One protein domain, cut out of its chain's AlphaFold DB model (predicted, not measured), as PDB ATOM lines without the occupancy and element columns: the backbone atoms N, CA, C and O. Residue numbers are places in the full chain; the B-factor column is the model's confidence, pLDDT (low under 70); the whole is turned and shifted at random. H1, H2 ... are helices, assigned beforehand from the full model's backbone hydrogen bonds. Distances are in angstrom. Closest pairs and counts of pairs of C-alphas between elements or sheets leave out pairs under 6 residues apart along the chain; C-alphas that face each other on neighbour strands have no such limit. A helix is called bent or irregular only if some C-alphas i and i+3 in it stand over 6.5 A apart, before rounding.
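This is residues 28 to 185 of the 231 residues of an uncharacterized protein of Macrostomum lignano (UniProt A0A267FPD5). A long helix, H8, folds back on itself; its first arm, H8a, runs through the middle of a rounded helical body, with H1, H2, H5 and H6 packed on it. The second arm, H8b, returns beside H8a and packs on H2 and H7, while H4 and H5 form a hairpin packed on H1, and the short H3 packs on H2. The printed part has 158 residues with eight named helices, H1 to H8 in order along the chain, and no named strand. The class is all helix, and the packing is mostly crossed: of 10 touching pairs with a tilt, 3 are at a shallow one. The whole is compact, with a radius of gyration of the C-alphas of 14.5 A and spans of 40 by 35 by 30 A.

H8, residues 141 to 185, was assigned as one helix by its hydrogen bonds but is bent: C-alphas 161 and 164 are 9.5 A apart. Its arms are H8a, residues 141 to 161, 30.2 A long from C-alpha 141 at (10.758, -48.878, -2.352), and H8b, residues 164 to 185, 30.5 A long, ending with C-alpha 185 at (19.798, -51.849, -11.385). H8b has a kink of 26 degrees near residue 171. H1, residues 31 to 50, begins with C-alpha 31 at (18.609, -30.505, -11.894) and is 28.5 A long. H2, residues 55 to 69, is 20.9 A long, and H5, residues 88 to 101, 20.1 A. H3 is residues 73 to 77, H4 residues 80 to 86, H6 residues 105 to 116 and H7 residues 124 to 133.

The hub, H8, touches five other helices. H8a, with residues 151 to 159 alone, touches H8b at a shallow tilt of 19 degrees, opposite ways; the closest C-alphas, of Phe 159 and Phe 167, are 5.5 A apart. H1, with residues 43 to 48 alone, touches H8a at a steep tilt of 61 degrees, closest at C-alphas Leu 48 and Ala 152, 5.4 A. H6 touches H8a at 37 degrees, only just steep, closest at C-alphas Ala 114 and Leu 154, 5.5 A. H5 touches residues 141 to 146 of H8a alone, closest at C-alphas Ala 98 and Val 145, 5.8 A. H2 touches H8b at a steep tilt of 55 degrees, closest at C-alphas Ala 64 and Cys 172, 5.2 A. H7 touches residues 177 to 181 of H8b alone, closest at C-alphas Tyr 124 and Trp 177, 6.5 A. H4 touches H1, closest at C-alphas Pro 80 and Ala 42, 4.4 A. H3 touches H2, closest at C-alphas Leu 76 and Gln 62, 5.8 A. H1 and H8b are apart. Every O i to N i+4 pair is within hydrogen-bond range in H1 to H7 and H8a; in H8b 16 of 18 are.

The C-alphas farthest apart, of Gly 88 and Ser 121, are 40.4 A from each other. The printed part has no cut, and no link is long. Its mean pLDDT is 84.9; residue 29, residues 32 to 33, residue 35, residues 136 to 139 and residues 183 to 185 are under 70.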
ATOM      1  N   GLU A  28      28.196 -31.604 -12.860       74.25
ATOM      2  CA  GLU A  28      27.916 -32.276 -14.135       74.25
ATOM      3  C   GLU A  28      26.493 -32.852 -14.176       74.25
ATOM      4  O   GLU A  28      26.030 -33.294 -15.229       74.25
ATOM      5  N   LEU A  29      25.791 -32.855 -13.039       65.44
ATOM      6  CA  LEU A  29      24.427 -33.355 -12.936       65.44
ATOM      7  C   LEU A  29      23.428 -32.292 -13.385       65.44
ATOM      8  O   LEU A  29      23.528 -31.118 -13.023       65.44
ATOM      9  N   ASP A  30      22.410 -32.737 -14.116       70.62
ATOM     10  CA  ASP A  30      21.209 -31.946 -14.349       70.62
ATOM     11  C   ASP A  30      20.421 -31.736 -13.041       70.62
ATOM     12  O   ASP A  30      20.705 -32.333 -12.000       70.62
ATOM     13  N   THR A  31      19.426 -30.846 -13.074       70.44
ATOM     14  CA  THR A  31      18.609 -30.505 -11.894       70.44
ATOM     15  C   THR A  31      17.994 -31.749 -11.255       70.44
ATOM     16  O   THR A  31      17.981 -31.905 -10.035       70.44
ATOM     17  N   GLU A  32      17.520 -32.652 -12.096       62.62
ATOM     18  CA  GLU A  32      17.083 -33.993 -11.772       62.62
ATOM     19  C   GLU A  32      18.157 -34.770 -10.985       62.62
ATOM     20  O   GLU A  32      17.932 -35.154  -9.833       62.62
ATOM     21  N   GLY A  33      19.330 -35.003 -11.576       61.44
ATOM     22  CA  GLY A  33      20.424 -35.753 -10.962       61.44
ATOM     23  C   GLY A  33      20.861 -35.176  -9.615       61.44
ATOM     24  O   GLY A  33      21.095 -35.936  -8.672       61.44
ATOM     25  N   GLN A  34      20.874 -33.847  -9.484       72.81
ATOM     26  CA  GLN A  34      21.145 -33.165  -8.216       72.81
ATOM     27  C   GLN A  34      20.097 -33.506  -7.147       72.81
ATOM     28  O   GLN A  34      20.462 -33.865  -6.028       72.81
ATOM     29  N   GLN A  35      18.804 -33.503  -7.482       69.94
ATOM     30  CA  GLN A  35      17.750 -33.876  -6.530       69.94
ATOM     31  C   GLN A  35      17.824 -35.342  -6.097       69.94
ATOM     32  O   GLN A  35      17.553 -35.671  -4.940       69.94
ATOM     33  N   VAL A  36      18.206 -36.245  -6.998       71.88
ATOM     34  CA  VAL A  36      18.399 -37.654  -6.633       71.88
ATOM     35  C   VAL A  36      19.608 -37.856  -5.759       71.88
ATOM     36  O   VAL A  36      19.534 -38.646  -4.815       71.88
ATOM     37  N   PHE A  37      20.686 -37.128  -6.028       78.12
ATOM     38  CA  PHE A  37      21.815 -37.087  -5.122       78.12
ATOM     39  C   PHE A  37      21.377 -36.595  -3.735       78.12
ATOM     40  O   PHE A  37      21.668 -37.264  -2.748       78.12
ATOM     41  N   GLU A  38      20.617 -35.500  -3.648       79.62
ATOM     42  CA  GLU A  38      20.112 -34.961  -2.379       79.62
ATOM     43  C   GLU A  38      19.273 -35.979  -1.600       79.62
ATOM     44  O   GLU A  38      19.542 -36.223  -0.421       79.62
ATOM     45  N   ILE A  39      18.298 -36.620  -2.253       79.62
ATOM     46  CA  ILE A  39      17.433 -37.635  -1.633       79.62
ATOM     47  C   ILE A  39      18.252 -38.851  -1.190       79.62
ATOM     48  O   ILE A  39      18.060 -39.353  -0.082       79.62
ATOM     49  N   SER A  40      19.176 -39.321  -2.031       82.56
ATOM     50  CA  SER A  40      20.023 -40.485  -1.744       82.56
ATOM     51  C   SER A  40      20.982 -40.202  -0.588       82.56
ATOM     52  O   SER A  40      21.112 -41.011   0.332       82.56
ATOM     53  N   ASN A  41      21.617 -39.030  -0.596       83.94
ATOM     54  CA  ASN A  41      22.494 -38.579   0.474       83.94
ATOM     55  C   ASN A  41      21.712 -38.410   1.785       83.94
ATOM     56  O   ASN A  41      22.166 -38.870   2.834       83.94
ATOM     57  N   ALA A  42      20.515 -37.822   1.739       86.25
ATOM     58  CA  ALA A  42      19.650 -37.706   2.906       86.25
ATOM     59  C   ALA A  42      19.226 -39.084   3.436       86.25
ATOM     60  O   ALA A  42      19.315 -39.327   4.636       86.25
ATOM     61  N   LEU A  43      18.839 -40.024   2.571       88.38
ATOM     62  CA  LEU A  43      18.460 -41.376   2.983       88.38
ATOM     63  C   LEU A  43      19.634 -42.142   3.617       88.38
ATOM     64  O   LEU A  43      19.461 -42.787   4.651       88.38
ATOM     65  N   LEU A  44      20.841 -42.034   3.051       89.38
ATOM     66  CA  LEU A  44      22.045 -42.638   3.628       89.38
ATOM     67  C   LEU A  44      22.343 -42.079   5.026       89.38
ATOM     68  O   LEU A  44      22.556 -42.840   5.971       89.38
ATOM     69  N   ASN A  45      22.327 -40.751   5.169       90.44
ATOM     70  CA  ASN A  45      22.601 -40.094   6.445       90.44
ATOM     71  C   ASN A  45      21.501 -40.358   7.484       90.44
ATOM     72  O   ASN A  45      21.817 -40.557   8.655       90.44
ATOM     73  N   LEU A  46      20.233 -40.450   7.066       93.88
ATOM     74  CA  LEU A  46      19.132 -40.867   7.936       93.88
ATOM     75  C   LEU A  46      19.389 -42.267   8.509       93.88
ATOM     76  O   LEU A  46      19.241 -42.477   9.710       93.88
ATOM     77  N   ASN A  47      19.806 -43.216   7.671       93.38
ATOM     78  CA  ASN A  47      20.088 -44.578   8.119       93.38
ATOM     79  C   ASN A  47      21.291 -44.627   9.077       93.38
ATOM     80  O   ASN A  47      21.252 -45.356  10.064       93.38
ATOM     81  N   LEU A  48      22.330 -43.814   8.852       92.50
ATOM     82  CA  LEU A  48      23.442 -43.671   9.801       92.50
ATOM     83  C   LEU A  48      22.980 -43.112  11.156       92.50
ATOM     84  O   LEU A  48      23.433 -43.585  12.200       92.50
ATOM     85  N   GLU A  49      22.062 -42.141  11.162       94.31
ATOM     86  CA  GLU A  49      21.459 -41.615  12.395       94.31
ATOM     87  C   GLU A  49      20.624 -42.673  13.127       94.31
ATOM     88  O   GLU A  49      20.754 -42.827  14.343       94.31
ATOM     89  N   GLN A  50      19.811 -43.441  12.397       93.81
ATOM     90  CA  GLN A  50      18.991 -44.523  12.951       93.81
ATOM     91  C   GLN A  50      19.828 -45.683  13.507       93.81
ATOM     92  O   GLN A  50      19.408 -46.349  14.450       93.81
ATOM     93  N   LEU A  51      21.015 -45.919  12.944       93.69
ATOM     94  CA  LEU A  51      21.998 -46.873  13.462       93.69
ATOM     95  C   LEU A  51      22.779 -46.334  14.668       93.69
ATOM     96  O   LEU A  51      23.619 -47.047  15.214       93.69
ATOM     97  N   HIS A  52      22.529 -45.086  15.076       93.75
ATOM     98  CA  HIS A  52      23.288 -44.387  16.108       93.75
ATOM     99  C   HIS A  52      24.796 -44.344  15.810       93.75
ATOM    100  O   HIS A  52      25.622 -44.396  16.725       93.75
ATOM    101  N   ALA A  53      25.166 -44.229  14.528       91.69
ATOM    102  CA  ALA A  53      26.554 -44.039  14.131       91.69
ATOM    103  C   ALA A  53      27.114 -42.774  14.800       91.69
ATOM    104  O   ALA A  53      26.480 -41.710  14.811       91.69
ATOM    105  N   ASN A  54      28.312 -42.889  15.377       91.50
ATOM    106  CA  ASN A  54      28.935 -41.766  16.068       91.50
ATOM    107  C   ASN A  54      29.225 -40.602  15.097       91.50
ATOM    108  O   ASN A  54      29.197 -40.746  13.871       91.50
ATOM    109  N   LEU A  55      29.468 -39.414  15.656       90.56
ATOM    110  CA  LEU A  55      29.685 -38.202  14.862       90.56
ATOM    111  C   LEU A  55      30.863 -38.346  13.886       90.56
ATOM    112  O   LEU A  55      30.774 -37.851  12.767       90.56
ATOM    113  N   ASP A  56      31.920 -39.050  14.284       91.81
ATOM    114  CA  ASP A  56      33.115 -39.224  13.458       91.81
ATOM    115  C   ASP A  56      32.845 -40.121  12.248       91.81
ATOM    116  O   ASP A  56      33.243 -39.784  11.138       91.81
ATOM    117  N   THR A  57      32.061 -41.188  12.424       91.38
ATOM    118  CA  THR A  57      31.594 -42.051  11.326       91.38
ATOM    119  C   THR A  57      30.796 -41.236  10.315       91.38
ATOM    120  O   THR A  57      31.049 -41.308   9.115       91.38
ATOM    121  N   ARG A  58      29.840 -40.426  10.788       90.69
ATOM    122  CA  ARG A  58      29.004 -39.598   9.905       90.69
ATOM    123  C   ARG A  58      29.837 -38.568   9.143       90.69
ATOM    124  O   ARG A  58      29.656 -38.419   7.941       90.69
ATOM    125  N   ARG A  59      30.799 -37.924   9.811       90.62
ATOM    126  CA  ARG A  59      31.747 -36.999   9.167       90.62
ATOM    127  C   ARG A  59      32.631 -37.693   8.140       90.62
ATOM    128  O   ARG A  59      32.863 -37.133   7.075       90.62
ATOM    129  N   ALA A  60      33.100 -38.902   8.430       88.81
ATOM    130  CA  ALA A  60      33.913 -39.670   7.500       88.81
ATOM    131  C   ALA A  60      33.113 -40.053   6.246       88.81
ATOM    132  O   ALA A  60      33.617 -39.910   5.135       88.81
ATOM    133  N   VAL A  61      31.844 -40.453   6.401       87.62
ATOM    134  CA  VAL A  61      30.943 -40.696   5.264       87.62
ATOM    135  C   VAL A  61      30.706 -39.414   4.465       87.62
ATOM    136  O   VAL A  61      30.816 -39.443   3.246       87.62
ATOM    137  N   GLN A  62      30.443 -38.281   5.125       88.06
ATOM    138  CA  GLN A  62      30.301 -36.983   4.453       88.06
ATOM    139  C   GLN A  62      31.567 -36.596   3.675       88.06
ATOM    140  O   GLN A  62      31.457 -36.130   2.545       88.06
ATOM    141  N   ALA A  63      32.755 -36.824   4.243       85.94
ATOM    142  CA  ALA A  63      34.028 -36.571   3.574       85.94
ATOM    143  C   ALA A  63      34.217 -37.476   2.349       85.94
ATOM    144  O   ALA A  63      34.559 -36.977   1.281       85.94
ATOM    145  N   ALA A  64      33.915 -38.772   2.470       83.31
ATOM    146  CA  ALA A  64      33.985 -39.715   1.356       83.31
ATOM    147  C   ALA A  64      32.991 -39.359   0.231       83.31
ATOM    148  O   ALA A  64      33.339 -39.391  -0.947       83.31
ATOM    149  N   THR A  65      31.768 -38.949   0.580       82.62
ATOM    150  CA  THR A  65      30.793 -38.416  -0.385       82.62
ATOM    151  C   THR A  65      31.299 -37.124  -1.038       82.62
ATOM    152  O   THR A  65      31.151 -36.946  -2.247       82.62
ATOM    153  N   GLY A  66      31.917 -36.238  -0.250       79.69
ATOM    154  CA  GLY A  66      32.524 -34.988  -0.705       79.69
ATOM    155  C   GLY A  66      33.649 -35.196  -1.717       79.69
ATOM    156  O   GLY A  66      33.699 -34.499  -2.723       79.69
ATOM    157  N   GLU A  67      34.509 -36.185  -1.482       81.62
ATOM    158  CA  GLU A  67      35.594 -36.565  -2.391       81.62
ATOM    159  C   GLU A  67      35.078 -37.231  -3.671       81.62
ATOM    160  O   GLU A  67      35.672 -37.076  -4.732       81.62
ATOM    161  N   LEU A  68      33.975 -37.981  -3.585       76.81
ATOM    162  CA  LEU A  68      33.470 -38.747  -4.721       76.81
ATOM    163  C   LEU A  68      32.622 -37.914  -5.688       76.81
ATOM    164  O   LEU A  68      32.686 -38.150  -6.892       76.81
ATOM    165  N   VAL A  69      31.801 -36.997  -5.167       75.94
ATOM    166  CA  VAL A  69      30.776 -36.283  -5.955       75.94
ATOM    167  C   VAL A  69      30.957 -34.761  -5.908       75.94
ATOM    168  O   VAL A  69      30.388 -34.068  -6.738       75.94
ATOM    169  N   HIS A  70      31.758 -34.209  -4.990       82.56
ATOM    170  CA  HIS A  70      31.963 -32.758  -4.835       82.56
ATOM    171  C   HIS A  70      30.669 -31.908  -4.754       82.56
ATOM    172  O   HIS A  70      30.559 -30.886  -5.432       82.56
ATOM    173  N   PRO A  71      29.659 -32.290  -3.947       81.06
ATOM    174  CA  PRO A  71      28.455 -31.483  -3.780       81.06
ATOM    175  C   PRO A  71      28.722 -30.206  -2.958       81.06
ATOM    176  O   PRO A  71      29.677 -30.158  -2.174       81.06
ATOM    177  N   PRO A  72      27.828 -29.201  -3.037       89.38
ATOM    178  CA  PRO A  72      27.824 -28.072  -2.117       89.38
ATOM    179  C   PRO A  72      27.828 -28.522  -0.650       89.38
ATOM    180  O   PRO A  72      27.093 -29.432  -0.257       89.38
ATOM    181  N   GLU A  73      28.614 -27.846   0.189       88.62
ATOM    182  CA  GLU A  73      28.780 -28.197   1.609       88.62
ATOM    183  C   GLU A  73      27.444 -28.206   2.378       88.62
ATOM    184  O   GLU A  73      27.250 -29.005   3.302       88.62
ATOM    185  N   GLN A  74      26.479 -27.374   1.964       89.12
ATOM    186  CA  GLN A  74      25.150 -27.353   2.576       89.12
ATOM    187  C   GLN A  74      24.420 -28.695   2.424       89.12
ATOM    188  O   GLN A  74      23.661 -29.067   3.313       89.12
ATOM    189  N   LEU A  75      24.660 -29.441   1.340       82.06
ATOM    190  CA  LEU A  75      24.034 -30.748   1.117       82.06
ATOM    191  C   LEU A  75      24.662 -31.844   1.974       82.06
ATOM    192  O   LEU A  75      23.962 -32.748   2.427       82.06
ATOM    193  N   LEU A  76      25.968 -31.757   2.237       81.94
ATOM    194  CA  LEU A  76      26.664 -32.701   3.115       81.94
ATOM    195  C   LEU A  76      26.224 -32.537   4.571       81.94
ATOM    196  O   LEU A  76      26.140 -33.519   5.305       81.94
ATOM    197  N   THR A  77      25.928 -31.302   4.977       87.19
ATOM    198  CA  THR A  77      25.593 -30.934   6.360       87.19
ATOM    199  C   THR A  77      24.089 -30.805   6.626       87.19
ATOM    200  O   THR A  77      23.687 -30.579   7.771       87.19
ATOM    201  N   ALA A  78      23.251 -30.973   5.599       87.25
ATOM    202  CA  ALA A  78      21.801 -30.890   5.711       87.25
ATOM    203  C   ALA A  78      21.236 -31.924   6.696       87.25
ATOM    204  O   ALA A  78      21.683 -33.070   6.759       87.25
ATOM    205  N   GLN A  79      20.193 -31.534   7.437       92.81
ATOM    206  CA  GLN A  79      19.466 -32.470   8.292       92.81
ATOM    207  C   GLN A  79      18.699 -33.487   7.429       92.81
ATOM    208  O   GLN A  79      17.812 -33.073   6.672       92.81
ATOM    209  N   PRO A  80      18.958 -34.802   7.567       90.12
ATOM    210  CA  PRO A  80      18.405 -35.825   6.674       90.12
ATOM    211  C   PRO A  80      16.877 -35.822   6.577       90.12
ATOM    212  O   PRO A  80      16.308 -35.860   5.488       90.12
ATOM    213  N   GLN A  81      16.192 -35.718   7.720       93.25
ATOM    214  CA  GLN A  81      14.726 -35.692   7.758       93.25
ATOM    215  C   GLN A  81      14.150 -34.439   7.091       93.25
ATOM    216  O   GLN A  81      13.134 -34.519   6.403       93.25
ATOM    217  N   ALA A  82      14.786 -33.281   7.286       90.38
ATOM    218  CA  ALA A  82      14.345 -32.032   6.673       90.38
ATOM    219  C   ALA A  82      14.521 -32.081   5.150       90.38
ATOM    220  O   ALA A  82      13.594 -31.729   4.425       90.38
ATOM    221  N   ALA A  83      15.665 -32.587   4.675       85.12
ATOM    222  CA  ALA A  83      15.925 -32.781   3.253       85.12
ATOM    223  C   ALA A  83      14.850 -33.669   2.604       85.12
ATOM    224  O   ALA A  83      14.187 -33.234   1.667       85.12
ATOM    225  N   LEU A  84      14.566 -34.846   3.180       81.50
ATOM    226  CA  LEU A  84      13.531 -35.752   2.665       81.50
ATOM    227  C   LEU A  84      12.119 -35.142   2.693       81.50
ATOM    228  O   LEU A  84      11.339 -35.350   1.765       81.50
ATOM    229  N   ASN A  85      11.775 -34.366   3.724       85.44
ATOM    230  CA  ASN A  85      10.481 -33.679   3.790       85.44
ATOM    231  C   ASN A  85      10.325 -32.601   2.707       85.44
ATOM    232  O   ASN A  85       9.217 -32.409   2.188       85.44
ATOM    233  N   ASN A  86      11.423 -31.920   2.368       83.44
ATOM    234  CA  ASN A  86      11.465 -30.871   1.353       83.44
ATOM    235  C   ASN A  86      11.432 -31.436  -0.078       83.44
ATOM    236  O   ASN A  86      10.960 -30.751  -0.982       83.44
ATOM    237  N   SER A  87      11.806 -32.704  -0.286       74.88
ATOM    238  CA  SER A  87      11.758 -33.404  -1.584       74.88
ATOM    239  C   SER A  87      10.353 -33.879  -2.012       74.88
ATOM    240  O   SER A  87      10.201 -34.834  -2.777       74.88
ATOM    241  N   GLY A  88       9.291 -33.241  -1.515       75.00
ATOM    242  CA  GLY A  88       7.912 -33.535  -1.913       75.00
ATOM    243  C   GLY A  88       7.351 -34.854  -1.365       75.00
ATOM    244  O   GLY A  88       7.778 -35.365  -0.331       75.00
ATOM    245  N   SER A  89       6.318 -35.393  -2.024       73.19
ATOM    246  CA  SER A  89       5.628 -36.613  -1.567       73.19
ATOM    247  C   SER A  89       6.524 -37.849  -1.603       73.19
ATOM    248  O   SER A  89       6.444 -38.679  -0.703       73.19
ATOM    249  N   PHE A  90       7.403 -37.953  -2.600       73.50
ATOM    250  CA  PHE A  90       8.329 -39.073  -2.735       73.50
ATOM    251  C   PHE A  90       9.317 -39.147  -1.564       73.50
ATOM    252  O   PHE A  90       9.432 -40.194  -0.930       73.50
ATOM    253  N   GLY A  91       9.964 -38.029  -1.212       75.44
ATOM    254  CA  GLY A  91      10.883 -37.982  -0.071       75.44
ATOM    255  C   GLY A  91      10.193 -38.272   1.267       75.44
ATOM    256  O   GLY A  91      10.726 -39.025   2.081       75.44
ATOM    257  N   ARG A  92       8.961 -37.780   1.469       81.31
ATOM    258  CA  ARG A  92       8.151 -38.113   2.656       81.31
ATOM    259  C   ARG A  92       7.802 -39.600   2.741       81.31
ATOM    260  O   ARG A  92       7.893 -40.175   3.825       81.31
ATOM    261  N   ASN A  93       7.451 -40.225   1.618       79.38
ATOM    262  CA  ASN A  93       7.188 -41.664   1.568       79.38
ATOM    263  C   ASN A  93       8.456 -42.464   1.897       79.38
ATOM    264  O   ASN A  93       8.402 -43.371   2.722       79.38
ATOM    265  N   LEU A  94       9.608 -42.094   1.324       80.75
ATOM    266  CA  LEU A  94      10.891 -42.723   1.655       80.75
ATOM    267  C   LEU A  94      11.247 -42.568   3.136       80.75
ATOM    268  O   LEU A  94      11.679 -43.535   3.756       80.75
ATOM    269  N   LEU A  95      11.031 -41.388   3.722       88.94
ATOM    270  CA  LEU A  95      11.244 -41.152   5.150       88.94
ATOM    271  C   LEU A  95      10.363 -42.065   6.011       88.94
ATOM    272  O   LEU A  95      10.840 -42.637   6.992       88.94
ATOM    273  N   GLN A  96       9.084 -42.211   5.658       92.44
ATOM    274  CA  GLN A  96       8.178 -43.110   6.368       92.44
ATOM    275  C   GLN A  96       8.663 -44.562   6.281       92.44
ATOM    276  O   GLN A  96       8.859 -45.196   7.318       92.44
ATOM    277  N   ILE A  97       8.930 -45.053   5.066       91.31
ATOM    278  CA  ILE A  97       9.392 -46.427   4.832       91.31
ATOM    279  C   ILE A  97      10.718 -46.679   5.557       91.31
ATOM    280  O   ILE A  97      10.863 -47.706   6.207       91.31
ATOM    281  N   ALA A  98      11.664 -45.737   5.528       92.31
ATOM    282  CA  ALA A  98      12.934 -45.849   6.247       92.31
ATOM    283  C   ALA A  98      12.745 -45.960   7.765       92.31
ATOM    284  O   ALA A  98      13.372 -46.799   8.412       92.31
ATOM    285  N   ASN A  99      11.855 -45.154   8.346       96.31
ATOM    286  CA  ASN A  99      11.558 -45.217   9.777       96.31
ATOM    287  C   ASN A  99      10.873 -46.529  10.190       96.31
ATOM    288  O   ASN A  99      11.140 -47.043  11.279       96.31
ATOM    289  N   GLU A 100       9.992 -47.068   9.345       95.31
ATOM    290  CA  GLU A 100       9.344 -48.364   9.565       95.31
ATOM    291  C   GLU A 100      10.341 -49.517   9.394       95.31
ATOM    292  O   GLU A 100      10.447 -50.386  10.267       95.31
ATOM    293  N   PHE A 101      11.140 -49.479   8.325       94.31
ATOM    294  CA  PHE A 101      12.162 -50.472   8.017       94.31
ATOM    295  C   PHE A 101      13.171 -50.606   9.153       94.31
ATOM    296  O   PHE A 101      13.419 -51.723   9.598       94.31
ATOM    297  N   ALA A 102      13.690 -49.497   9.691       94.56
ATOM    298  CA  ALA A 102      14.691 -49.507  10.760       94.56
ATOM    299  C   ALA A 102      14.240 -50.233  12.042       94.56
ATOM    300  O   ALA A 102      15.080 -50.686  12.822       94.56
ATOM    301  N   ARG A 103      12.921 -50.356  12.254       94.88
ATOM    302  CA  ARG A 103      12.294 -51.050  13.396       94.88
ATOM    303  C   ARG A 103      11.832 -52.470  13.055       94.88
ATOM    304  O   ARG A 103      11.273 -53.156  13.910       94.88
ATOM    305  N   SER A 104      12.007 -52.896  11.810       93.94
ATOM    306  CA  SER A 104      11.571 -54.198  11.318       93.94
ATOM    307  C   SER A 104      12.597 -55.294  11.618       93.94
ATOM    308  O   SER A 104      13.787 -55.034  11.796       93.94
ATOM    309  N   ARG A 105      12.151 -56.556  11.571       92.38
ATOM    310  CA  ARG A 105      13.058 -57.718  11.612       92.38
ATOM    311  C   ARG A 105      14.002 -57.763  10.411       92.38
ATOM    312  O   ARG A 105      15.106 -58.279  10.527       92.38
ATOM    313  N   GLN A 106      13.576 -57.224   9.268       90.12
ATOM    314  CA  GLN A 106      14.405 -57.188   8.069       90.12
ATOM    315  C   GLN A 106      15.634 -56.303   8.287       90.12
ATOM    316  O   GLN A 106      16.725 -56.698   7.894       90.12
ATOM    317  N   ALA A 107      15.504 -55.181   9.005       93.44
ATOM    318  CA  ALA A 107      16.656 -54.364   9.382       93.44
ATOM    319  C   ALA A 107      17.653 -55.113  10.279       93.44
ATOM    320  O   ALA A 107      18.859 -54.928  10.120       93.44
ATOM    321  N   ASP A 108      17.186 -55.979  11.186       93.25
ATOM    322  CA  ASP A 108      18.074 -56.830  11.988       93.25
ATOM    323  C   ASP A 108      18.832 -57.832  11.110       93.25
ATOM    324  O   ASP A 108      20.048 -57.977  11.249       93.25
ATOM    325  N   SER A 109      18.145 -58.475  10.161       91.44
ATOM    326  CA  SER A 109      18.776 -59.368   9.184       91.44
ATOM    327  C   SER A 109      19.795 -58.631   8.311       91.44
ATOM    328  O   SER A 109      20.906 -59.120   8.122       91.44
ATOM    329  N   THR A 110      19.472 -57.425   7.839       91.81
ATOM    330  CA  THR A 110      20.390 -56.584   7.060       91.81
ATOM    331  C   THR A 110      21.619 -56.172   7.875       91.81
ATOM    332  O   THR A 110      22.739 -56.226   7.364       91.81
ATOM    333  N   ARG A 111      21.442 -55.823   9.158       94.12
ATOM    334  CA  ARG A 111      22.549 -55.545  10.089       94.12
ATOM    335  C   ARG A 111      23.460 -56.756  10.266       94.12
ATOM    336  O   ARG A 111      24.678 -56.613  10.198       94.12
ATOM    337  N   GLN A 112      22.886 -57.940  10.478       93.25
ATOM    338  CA  GLN A 112      23.646 -59.184  10.628       93.25
ATOM    339  C   GLN A 112      24.413 -59.537   9.351       93.25
ATOM    340  O   GLN A 112      25.584 -59.909   9.428       93.25
ATOM    341  N   LEU A 113      23.786 -59.356   8.186       91.44
ATOM    342  CA  LEU A 113      24.437 -59.559   6.898       91.44
ATOM    343  C   LEU A 113      25.646 -58.630   6.751       91.44
ATOM    344  O   LEU A 113      26.756 -59.111   6.534       91.44
ATOM    345  N   ALA A 114      25.464 -57.322   6.960       93.50
ATOM    346  CA  ALA A 114      26.555 -56.350   6.895       93.50
ATOM    347  C   ALA A 114      27.683 -56.669   7.893       93.50
ATOM    348  O   ALA A 114      28.861 -56.571   7.550       93.50
ATOM    349  N   ALA A 115      27.341 -57.106   9.111       93.31
ATOM    350  CA  ALA A 115      28.313 -57.513  10.124       93.31
ATOM    351  C   ALA A 115      29.123 -58.757   9.719       93.31
ATOM    352  O   ALA A 115      30.293 -58.866  10.083       93.31
ATOM    353  N   SER A 116      28.537 -59.676   8.945       92.44
ATOM    354  CA  SER A 116      29.216 -60.896   8.488       92.44
ATOM    355  C   SER A 116      30.242 -60.661   7.370       92.44
ATOM    356  O   SER A 116      31.084 -61.524   7.108       92.44
ATOM    357  N   ILE A 117      30.201 -59.498   6.711       92.31
ATOM    358  CA  ILE A 117      31.074 -59.192   5.578       92.31
ATOM    359  C   ILE A 117      32.496 -58.908   6.056       92.31
ATOM    360  O   ILE A 117      32.752 -58.003   6.850       92.31
ATOM    361  N   ARG A 118      33.452 -59.649   5.502       91.94
ATOM    362  CA  ARG A 118      34.883 -59.458   5.743       91.94
ATOM    363  C   ARG A 118      35.449 -58.403   4.790       91.94
ATOM    364  O   ARG A 118      35.560 -58.659   3.590       91.94
ATOM    365  N   LEU A 119      35.773 -57.225   5.327       90.69
ATOM    366  CA  LEU A 119      36.173 -56.040   4.553       90.69
ATOM    367  C   LEU A 119      37.506 -56.212   3.810       90.69
ATOM    368  O   LEU A 119      37.675 -55.667   2.726       90.69
ATOM    369  N   ASP A 120      38.423 -56.995   4.368       87.62
ATOM    370  CA  ASP A 120      39.736 -57.329   3.802       87.62
ATOM    371  C   ASP A 120      39.647 -58.161   2.514       87.62
ATOM    372  O   ASP A 120      40.485 -58.038   1.625       87.62
ATOM    373  N   SER A 121      38.615 -59.000   2.403       87.25
ATOM    374  CA  SER A 121      38.373 -59.854   1.233       87.25
ATOM    375  C   SER A 121      37.353 -59.286   0.244       87.25
ATOM    376  O   SER A 121      37.061 -59.924  -0.769       87.25
ATOM    377  N   LEU A 122      36.789 -58.112   0.537       88.69
ATOM    378  CA  LEU A 122      35.691 -57.548  -0.232       88.69
ATOM    379  C   LEU A 122      36.188 -56.982  -1.570       88.69
ATOM    380  O   LEU A 122      37.076 -56.130  -1.637       88.69
ATOM    381  N   ASN A 123      35.575 -57.446  -2.652       89.81
ATOM    382  CA  ASN A 123      35.793 -56.961  -4.013       89.81
ATOM    383  C   ASN A 123      34.452 -56.578  -4.658       89.81
ATOM    384  O   ASN A 123      33.396 -56.838  -4.080       89.81
ATOM    385  N   TYR A 124      34.485 -55.971  -5.847       85.81
ATOM    386  CA  TYR A 124      33.262 -55.517  -6.512       85.81
ATOM    387  C   TYR A 124      32.268 -56.657  -6.757       85.81
ATOM    388  O   TYR A 124      31.094 -56.504  -6.453       85.81
ATOM    389  N   GLU A 125      32.731 -57.809  -7.247       86.88
ATOM    390  CA  GLU A 125      31.873 -58.957  -7.571       86.88
ATOM    391  C   GLU A 125      31.159 -59.509  -6.331       86.88
ATOM    392  O   GLU A 125      29.937 -59.656  -6.321       86.88
ATOM    393  N   SER A 126      31.910 -59.752  -5.255       89.31
ATOM    394  CA  SER A 126      31.353 -60.214  -3.981       89.31
ATOM    395  C   SER A 126      30.411 -59.178  -3.373       89.31
ATOM    396  O   SER A 126      29.330 -59.549  -2.934       89.31
ATOM    397  N   PHE A 127      30.759 -57.889  -3.401       88.88
ATOM    398  CA  PHE A 127      29.880 -56.813  -2.945       88.88
ATOM    399  C   PHE A 127      28.581 -56.752  -3.758       88.88
ATOM    400  O   PHE A 127      27.492 -56.709  -3.196       88.88
ATOM    401  N   HIS A 128      28.687 -56.810  -5.082       86.75
ATOM    402  CA  HIS A 128      27.558 -56.797  -5.999       86.75
ATOM    403  C   HIS A 128      26.628 -57.999  -5.782       86.75
ATOM    404  O   HIS A 128      25.410 -57.836  -5.788       86.75
ATOM    405  N   GLN A 129      27.178 -59.194  -5.536       86.38
ATOM    406  CA  GLN A 129      26.371 -60.369  -5.198       86.38
ATOM    407  C   GLN A 129      25.603 -60.174  -3.883       86.38
ATOM    408  O   GLN A 129      24.414 -60.467  -3.842       86.38
ATOM    409  N   GLN A 130      26.227 -59.593  -2.847       87.94
ATOM    410  CA  GLN A 130      25.537 -59.281  -1.584       87.94
ATOM    411  C   GLN A 130      24.361 -58.319  -1.793       87.94
ATOM    412  O   GLN A 130      23.302 -58.485  -1.190       87.94
ATOM    413  N   LEU A 131      24.531 -57.318  -2.663       84.94
ATOM    414  CA  LEU A 131      23.438 -56.417  -3.022       84.94
ATOM    415  C   LEU A 131      22.332 -57.164  -3.772       84.94
ATOM    416  O   LEU A 131      21.170 -56.992  -3.427       84.94
ATOM    417  N   LYS A 132      22.665 -58.037  -4.731       82.44
ATOM    418  CA  LYS A 132      21.666 -58.848  -5.448       82.44
ATOM    419  C   LYS A 132      20.875 -59.778  -4.538       82.44
ATOM    420  O   LYS A 132      19.667 -59.897  -4.718       82.44
ATOM    421  N   ASP A 133      21.526 -60.390  -3.557       80.00
ATOM    422  CA  ASP A 133      20.866 -61.285  -2.605       80.00
ATOM    423  C   ASP A 133      19.862 -60.512  -1.727       80.00
ATOM    424  O   ASP A 133      18.775 -61.009  -1.433       80.00
ATOM    425  N   LEU A 134      20.145 -59.242  -1.402       74.69
ATOM    426  CA  LEU A 134      19.171 -58.345  -0.759       74.69
ATOM    427  C   LEU A 134      17.943 -58.038  -1.646       74.69
ATOM    428  O   LEU A 134      16.928 -57.566  -1.130       74.69
ATOM    429  N   PHE A 135      18.012 -58.333  -2.950       70.44
ATOM    430  CA  PHE A 135      16.967 -58.128  -3.958       70.44
ATOM    431  C   PHE A 135      16.340 -59.411  -4.502       70.44
ATOM    432  O   PHE A 135      15.691 -59.362  -5.549       70.44
ATOM    433  N   GLU A 136      16.462 -60.552  -3.824       65.12
ATOM    434  CA  GLU A 136      15.966 -61.838  -4.345       65.12
ATOM    435  C   GLU A 136      14.471 -61.808  -4.766       65.12
ATOM    436  O   GLU A 136      14.028 -62.597  -5.601       65.12
ATOM    437  N   HIS A 137      13.683 -60.855  -4.253       60.19
ATOM    438  CA  HIS A 137      12.256 -60.686  -4.560       60.19
ATOM    439  C   HIS A 137      11.910 -59.462  -5.428       60.19
ATOM    440  O   HIS A 137      10.733 -59.160  -5.631       60.19
ATOM    441  N   GLY A 138      12.914 -58.783  -5.984       60.12
ATOM    442  CA  GLY A 138      12.742 -57.661  -6.901       60.12
ATOM    443  C   GLY A 138      12.851 -56.276  -6.261       60.12
ATOM    444  O   GLY A 138      13.140 -56.096  -5.083       60.12
ATOM    445  N   LEU A 139      12.648 -55.273  -7.109       63.72
ATOM    446  CA  LEU A 139      13.032 -53.879  -6.907       63.72
ATOM    447  C   LEU A 139      11.819 -53.044  -6.418       63.72
ATOM    448  O   LEU A 139      11.074 -52.508  -7.236       63.72
ATOM    449  N   SER A 140      11.606 -52.962  -5.091       73.81
ATOM    450  CA  SER A 140      10.561 -52.148  -4.415       73.81
ATOM    451  C   SER A 140      11.138 -50.950  -3.638       73.81
ATOM    452  O   SER A 140      12.354 -50.857  -3.462       73.81
ATOM    453  N   LEU A 141      10.295 -50.013  -3.173       75.75
ATOM    454  CA  LEU A 141      10.758 -48.878  -2.352       75.75
ATOM    455  C   LEU A 141      11.364 -49.345  -1.022       75.75
ATOM    456  O   LEU A 141      12.352 -48.782  -0.561       75.75
ATOM    457  N   GLU A 142      10.814 -50.402  -0.432       81.88
ATOM    458  CA  GLU A 142      11.350 -51.056   0.760       81.88
ATOM    459  C   GLU A 142      12.722 -51.671   0.480       81.88
ATOM    460  O   GLU A 142      13.636 -51.510   1.284       81.88
ATOM    461  N   ALA A 143      12.897 -52.320  -0.675       79.31
ATOM    462  CA  ALA A 143      14.187 -52.871  -1.080       79.31
ATOM    463  C   ALA A 143      15.219 -51.760  -1.361       79.31
ATOM    464  O   ALA A 143      16.387 -51.879  -0.989       79.31
ATOM    465  N   PHE A 144      14.782 -50.631  -1.928       80.19
ATOM    466  CA  PHE A 144      15.612 -49.434  -2.079       80.19
ATOM    467  C   PHE A 144      16.045 -48.876  -0.714       80.19
ATOM    468  O   PHE A 144      17.224 -48.625  -0.496       80.19
ATOM    469  N   VAL A 145      15.135 -48.753   0.252       86.50
ATOM    470  CA  VAL A 145      15.482 -48.361   1.627       86.50
ATOM    471  C   VAL A 145      16.446 -49.365   2.273       86.50
ATOM    472  O   VAL A 145      17.431 -48.953   2.888       86.50
ATOM    473  N   ALA A 146      16.209 -50.666   2.092       89.00
ATOM    474  CA  ALA A 146      17.053 -51.731   2.625       89.00
ATOM    475  C   ALA A 146      18.492 -51.652   2.097       89.00
ATOM    476  O   ALA A 146      19.429 -51.866   2.866       89.00
ATOM    477  N   LEU A 147      18.687 -51.277   0.826       87.56
ATOM    478  CA  LEU A 147      20.016 -51.041   0.264       87.56
ATOM    479  C   LEU A 147      20.773 -49.933   0.987       87.56
ATOM    480  O   LEU A 147      21.924 -50.110   1.378       87.56
ATOM    481  N   PHE A 148      20.135 -48.774   1.144       89.94
ATOM    482  CA  PHE A 148      20.767 -47.640   1.810       89.94
ATOM    483  C   PHE A 148      21.036 -47.957   3.280       89.94
ATOM    484  O   PHE A 148      22.040 -47.513   3.835       89.94
ATOM    485  N   TYR A 149      20.169 -48.753   3.906       92.75
ATOM    486  CA  TYR A 149      20.359 -49.216   5.273       92.75
ATOM    487  C   TYR A 149      21.543 -50.182   5.393       92.75
ATOM    488  O   TYR A 149      22.391 -50.023   6.271       92.75
ATOM    489  N   PHE A 150      21.644 -51.149   4.479       93.62
ATOM    490  CA  PHE A 150      22.787 -52.052   4.369       93.62
ATOM    491  C   PHE A 150      24.090 -51.280   4.160       93.62
ATOM    492  O   PHE A 150      25.076 -51.523   4.858       93.62
ATOM    493  N   MET A 151      24.077 -50.301   3.254       92.69
ATOM    494  CA  MET A 151      25.236 -49.466   2.972       92.69
ATOM    495  C   MET A 151      25.655 -48.648   4.200       92.69
ATOM    496  O   MET A 151      26.839 -48.600   4.532       92.69
ATOM    497  N   ALA A 152      24.699 -48.071   4.934       94.19
ATOM    498  CA  ALA A 152      24.971 -47.381   6.192       94.19
ATOM    499  C   ALA A 152      25.604 -48.318   7.239       94.19
ATOM    500  O   ALA A 152      26.573 -47.932   7.896       94.19
ATOM    501  N   CYS A 153      25.122 -49.562   7.353       95.31
ATOM    502  CA  CYS A 153      25.720 -50.569   8.235       95.31
ATOM    503  C   CYS A 153      27.171 -50.878   7.838       95.31
ATOM    504  O   CYS A 153      28.051 -50.928   8.698       95.31
ATOM    505  N   LEU A 154      27.426 -51.070   6.541       94.12
ATOM    506  CA  LEU A 154      28.746 -51.428   6.033       94.12
ATOM    507  C   LEU A 154      29.756 -50.283   6.189       94.12
ATOM    508  O   LEU A 154      30.893 -50.526   6.582       94.12
ATOM    509  N   LEU A 155      29.338 -49.036   5.949       93.19
ATOM    510  CA  LEU A 155      30.170 -47.853   6.187       93.19
ATOM    511  C   LEU A 155      30.465 -47.667   7.679       93.19
ATOM    512  O   LEU A 155      31.614 -47.442   8.050       93.19
ATOM    513  N   ALA A 156      29.466 -47.829   8.550       94.19
ATOM    514  CA  ALA A 156      29.692 -47.759   9.992       94.19
ATOM    515  C   ALA A 156      30.687 -48.832  10.463       94.19
ATOM    516  O   ALA A 156      31.639 -48.522  11.179       94.19
ATOM    517  N   LYS A 157      30.529 -50.073   9.989       94.12
ATOM    518  CA  LYS A 157      31.477 -51.167  10.235       94.12
ATOM    519  C   LYS A 157      32.879 -50.834   9.724       94.12
ATOM    520  O   LYS A 157      33.849 -51.011  10.451       94.12
ATOM    521  N   CYS A 158      32.982 -50.318   8.499       92.81
ATOM    522  CA  CYS A 158      34.246 -49.909   7.896       92.81
ATOM    523  C   CYS A 158      34.973 -48.874   8.751       92.81
ATOM    524  O   CYS A 158      36.172 -49.007   8.975       92.81
ATOM    525  N   PHE A 159      34.258 -47.872   9.260       92.75
ATOM    526  CA  PHE A 159      34.862 -46.849  10.107       92.75
ATOM    527  C   PHE A 159      35.344 -47.427  11.440       92.75
ATOM    528  O   PHE A 159      36.462 -47.143  11.867       92.75
ATOM    529  N   VAL A 160      34.527 -48.269  12.079       92.56
ATOM    530  CA  VAL A 160      34.861 -48.896  13.366       92.56
ATOM    531  C   VAL A 160      36.063 -49.839  13.253       92.56
ATOM    532  O   VAL A 160      36.907 -49.845  14.144       92.56
ATOM    533  N   GLU A 161      36.162 -50.624  12.176       91.94
ATOM    534  CA  GLU A 161      37.232 -51.618  12.009       91.94
ATOM    535  C   GLU A 161      38.545 -51.028  11.476       91.94
ATOM    536  O   GLU A 161      39.613 -51.508  11.849       91.94
ATOM    537  N   GLN A 162      38.485 -50.019  10.601       86.50
ATOM    538  CA  GLN A 162      39.667 -49.488   9.902       86.50
ATOM    539  C   GLN A 162      40.150 -48.140  10.460       86.50
ATOM    540  O   GLN A 162      41.296 -47.751  10.236       86.50
ATOM    541  N   GLY A 163      39.299 -47.415  11.188       86.38
ATOM    542  CA  GLY A 163      39.586 -46.061  11.652       86.38
ATOM    543  C   GLY A 163      39.518 -45.003  10.544       86.38
ATOM    544  O   GLY A 163      39.331 -45.295   9.365       86.38
ATOM    545  N   SER A 164      39.667 -43.736  10.937       79.31
ATOM    546  CA  SER A 164      39.398 -42.578  10.071       79.31
ATOM    547  C   SER A 164      40.307 -42.474   8.840       79.31
ATOM    548  O   SER A 164      39.827 -42.105   7.773       79.31
ATOM    549  N   GLU A 165      41.604 -42.768   8.970       77.44
ATOM    550  CA  GLU A 165      42.568 -42.605   7.866       77.44
ATOM    551  C   GLU A 165      42.357 -43.636   6.750       77.44
ATOM    552  O   GLU A 165      42.326 -43.282   5.573       77.44
ATOM    553  N   ALA A 166      42.153 -44.906   7.107       81.81
ATOM    554  CA  ALA A 166      41.919 -45.977   6.138       81.81
ATOM    555  C   ALA A 166      40.464 -46.014   5.633       81.81
ATOM    556  O   ALA A 166      40.196 -46.542   4.550       81.81
ATOM    557  N   PHE A 167      39.526 -45.415   6.380       87.00
ATOM    558  CA  PHE A 167      38.128 -45.331   5.975       87.00
ATOM    559  C   PHE A 167      37.949 -44.576   4.665       87.00
ATOM    560  O   PHE A 167      37.158 -45.024   3.852       87.00
ATOM    561  N   ILE A 168      38.643 -43.458   4.437       81.50
ATOM    562  CA  ILE A 168      38.397 -42.643   3.236       81.50
ATOM    563  C   ILE A 168      38.593 -43.485   1.970       81.50
ATOM    564  O   ILE A 168      37.708 -43.543   1.123       81.50
ATOM    565  N   GLN A 169      39.685 -44.247   1.887       84.44
ATOM    566  CA  GLN A 169      39.968 -45.079   0.716       84.44
ATOM    567  C   GLN A 169      38.912 -46.174   0.513       84.44
ATOM    568  O   GLN A 169      38.355 -46.309  -0.579       84.44
ATOM    569  N   LEU A 170      38.616 -46.956   1.557       86.06
ATOM    570  CA  LEU A 170      37.671 -48.069   1.444       86.06
ATOM    571  C   LEU A 170      36.216 -47.586   1.354       86.06
ATOM    572  O   LEU A 170      35.443 -48.110   0.561       86.06
ATOM    573  N   GLY A 171      35.849 -46.556   2.104       86.19
ATOM    574  CA  GLY A 171      34.546 -45.898   2.087       86.19
ATOM    575  C   GLY A 171      34.228 -45.291   0.724       86.19
ATOM    576  O   GLY A 171      33.170 -45.589   0.173       86.19
ATOM    577  N   CYS A 172      35.162 -44.542   0.120       84.12
ATOM    578  CA  CYS A 172      35.024 -44.050  -1.256       84.12
ATOM    579  C   CYS A 172      34.862 -45.206  -2.250       84.12
ATOM    580  O   CYS A 172      34.019 -45.142  -3.147       84.12
ATOM    581  N   LYS A 173      35.626 -46.293  -2.076       88.44
ATOM    582  CA  LYS A 173      35.521 -47.488  -2.922       88.44
ATOM    583  C   LYS A 173      34.138 -48.139  -2.825       88.44
ATOM    584  O   LYS A 173      33.527 -48.422  -3.852       88.44
ATOM    585  N   LEU A 174      33.629 -48.330  -1.609       88.25
ATOM    586  CA  LEU A 174      32.308 -48.902  -1.358       88.25
ATOM    587  C   LEU A 174      31.192 -48.014  -1.912       88.25
ATOM    588  O   LEU A 174      30.282 -48.521  -2.559       88.25
ATOM    589  N   LEU A 175      31.265 -46.698  -1.691       84.69
ATOM    590  CA  LEU A 175      30.295 -45.743  -2.230       84.69
ATOM    591  C   LEU A 175      30.298 -45.759  -3.759       84.69
ATOM    592  O   LEU A 175      29.234 -45.807  -4.368       84.69
ATOM    593  N   ARG A 176      31.476 -45.808  -4.392       82.44
ATOM    594  CA  ARG A 176      31.598 -45.938  -5.850       82.44
ATOM    595  C   ARG A 176      30.955 -47.225  -6.361       82.44
ATOM    596  O   ARG A 176      30.185 -47.182  -7.314       82.44
ATOM    597  N   TRP A 177      31.233 -48.361  -5.725       86.25
ATOM    598  CA  TRP A 177      30.614 -49.637  -6.086       86.25
ATOM    599  C   TRP A 177      29.101 -49.634  -5.891       86.25
ATOM    600  O   TRP A 177      28.373 -50.183  -6.714       86.25
ATOM    601  N   PHE A 178      28.627 -48.996  -4.823       84.75
ATOM    602  CA  PHE A 178      27.208 -48.855  -4.544       84.75
ATOM    603  C   PHE A 178      26.510 -47.990  -5.598       84.75
ATOM    604  O   PHE A 178      25.476 -48.390  -6.122       84.75
ATOM    605  N   LEU A 179      27.103 -46.857  -5.982       76.62
ATOM    606  CA  LEU A 179      26.590 -46.016  -7.065       76.62
ATOM    607  C   LEU A 179      26.608 -46.742  -8.413       76.62
ATOM    608  O   LEU A 179      25.641 -46.642  -9.162       76.62
ATOM    609  N   ALA A 180      27.657 -47.514  -8.703       74.25
ATOM    610  CA  ALA A 180      27.730 -48.349  -9.901       74.25
ATOM    611  C   ALA A 180      26.607 -49.397  -9.940       74.25
ATOM    612  O   ALA A 180      25.955 -49.575 -10.965       74.25
ATOM    613  N   TYR A 181      26.365 -50.070  -8.813       77.56
ATOM    614  CA  TYR A 181      25.267 -51.024  -8.677       77.56
ATOM    615  C   TYR A 181      23.915 -50.345  -8.891       77.56
ATOM    616  O   TYR A 181      23.099 -50.807  -9.686       77.56
ATOM    617  N   LEU A 182      23.697 -49.222  -8.200       73.38
ATOM    618  CA  LEU A 182      22.485 -48.434  -8.331       73.38
ATOM    619  C   LEU A 182      22.278 -48.043  -9.793       73.38
ATOM    620  O   LEU A 182      21.222 -48.326 -10.326       73.38
ATOM    621  N   LEU A 183      23.271 -47.497 -10.486       66.69
ATOM    622  CA  LEU A 183      23.164 -47.144 -11.905       66.69
ATOM    623  C   LEU A 183      22.668 -48.295 -12.798       66.69
ATOM    624  O   LEU A 183      21.792 -48.086 -13.639       66.69
ATOM    625  N   LEU A 184      23.202 -49.501 -12.600       65.50
ATOM    626  CA  LEU A 184      22.861 -50.680 -13.399       65.50
ATOM    627  C   LEU A 184      21.446 -51.203 -13.102       65.50
ATOM    628  O   LEU A 184      20.700 -51.545 -14.022       65.50
ATOM    629  N   GLU A 185      21.059 -51.239 -11.829       66.38
ATOM    630  CA  GLU A 185      19.798 -51.849 -11.385       66.38
ATOM    631  C   GLU A 185      18.643 -50.825 -11.283       66.38
ATOM    632  O   GLU A 185      17.469 -51.183 -11.411       66.38
TER     633      GLU A 185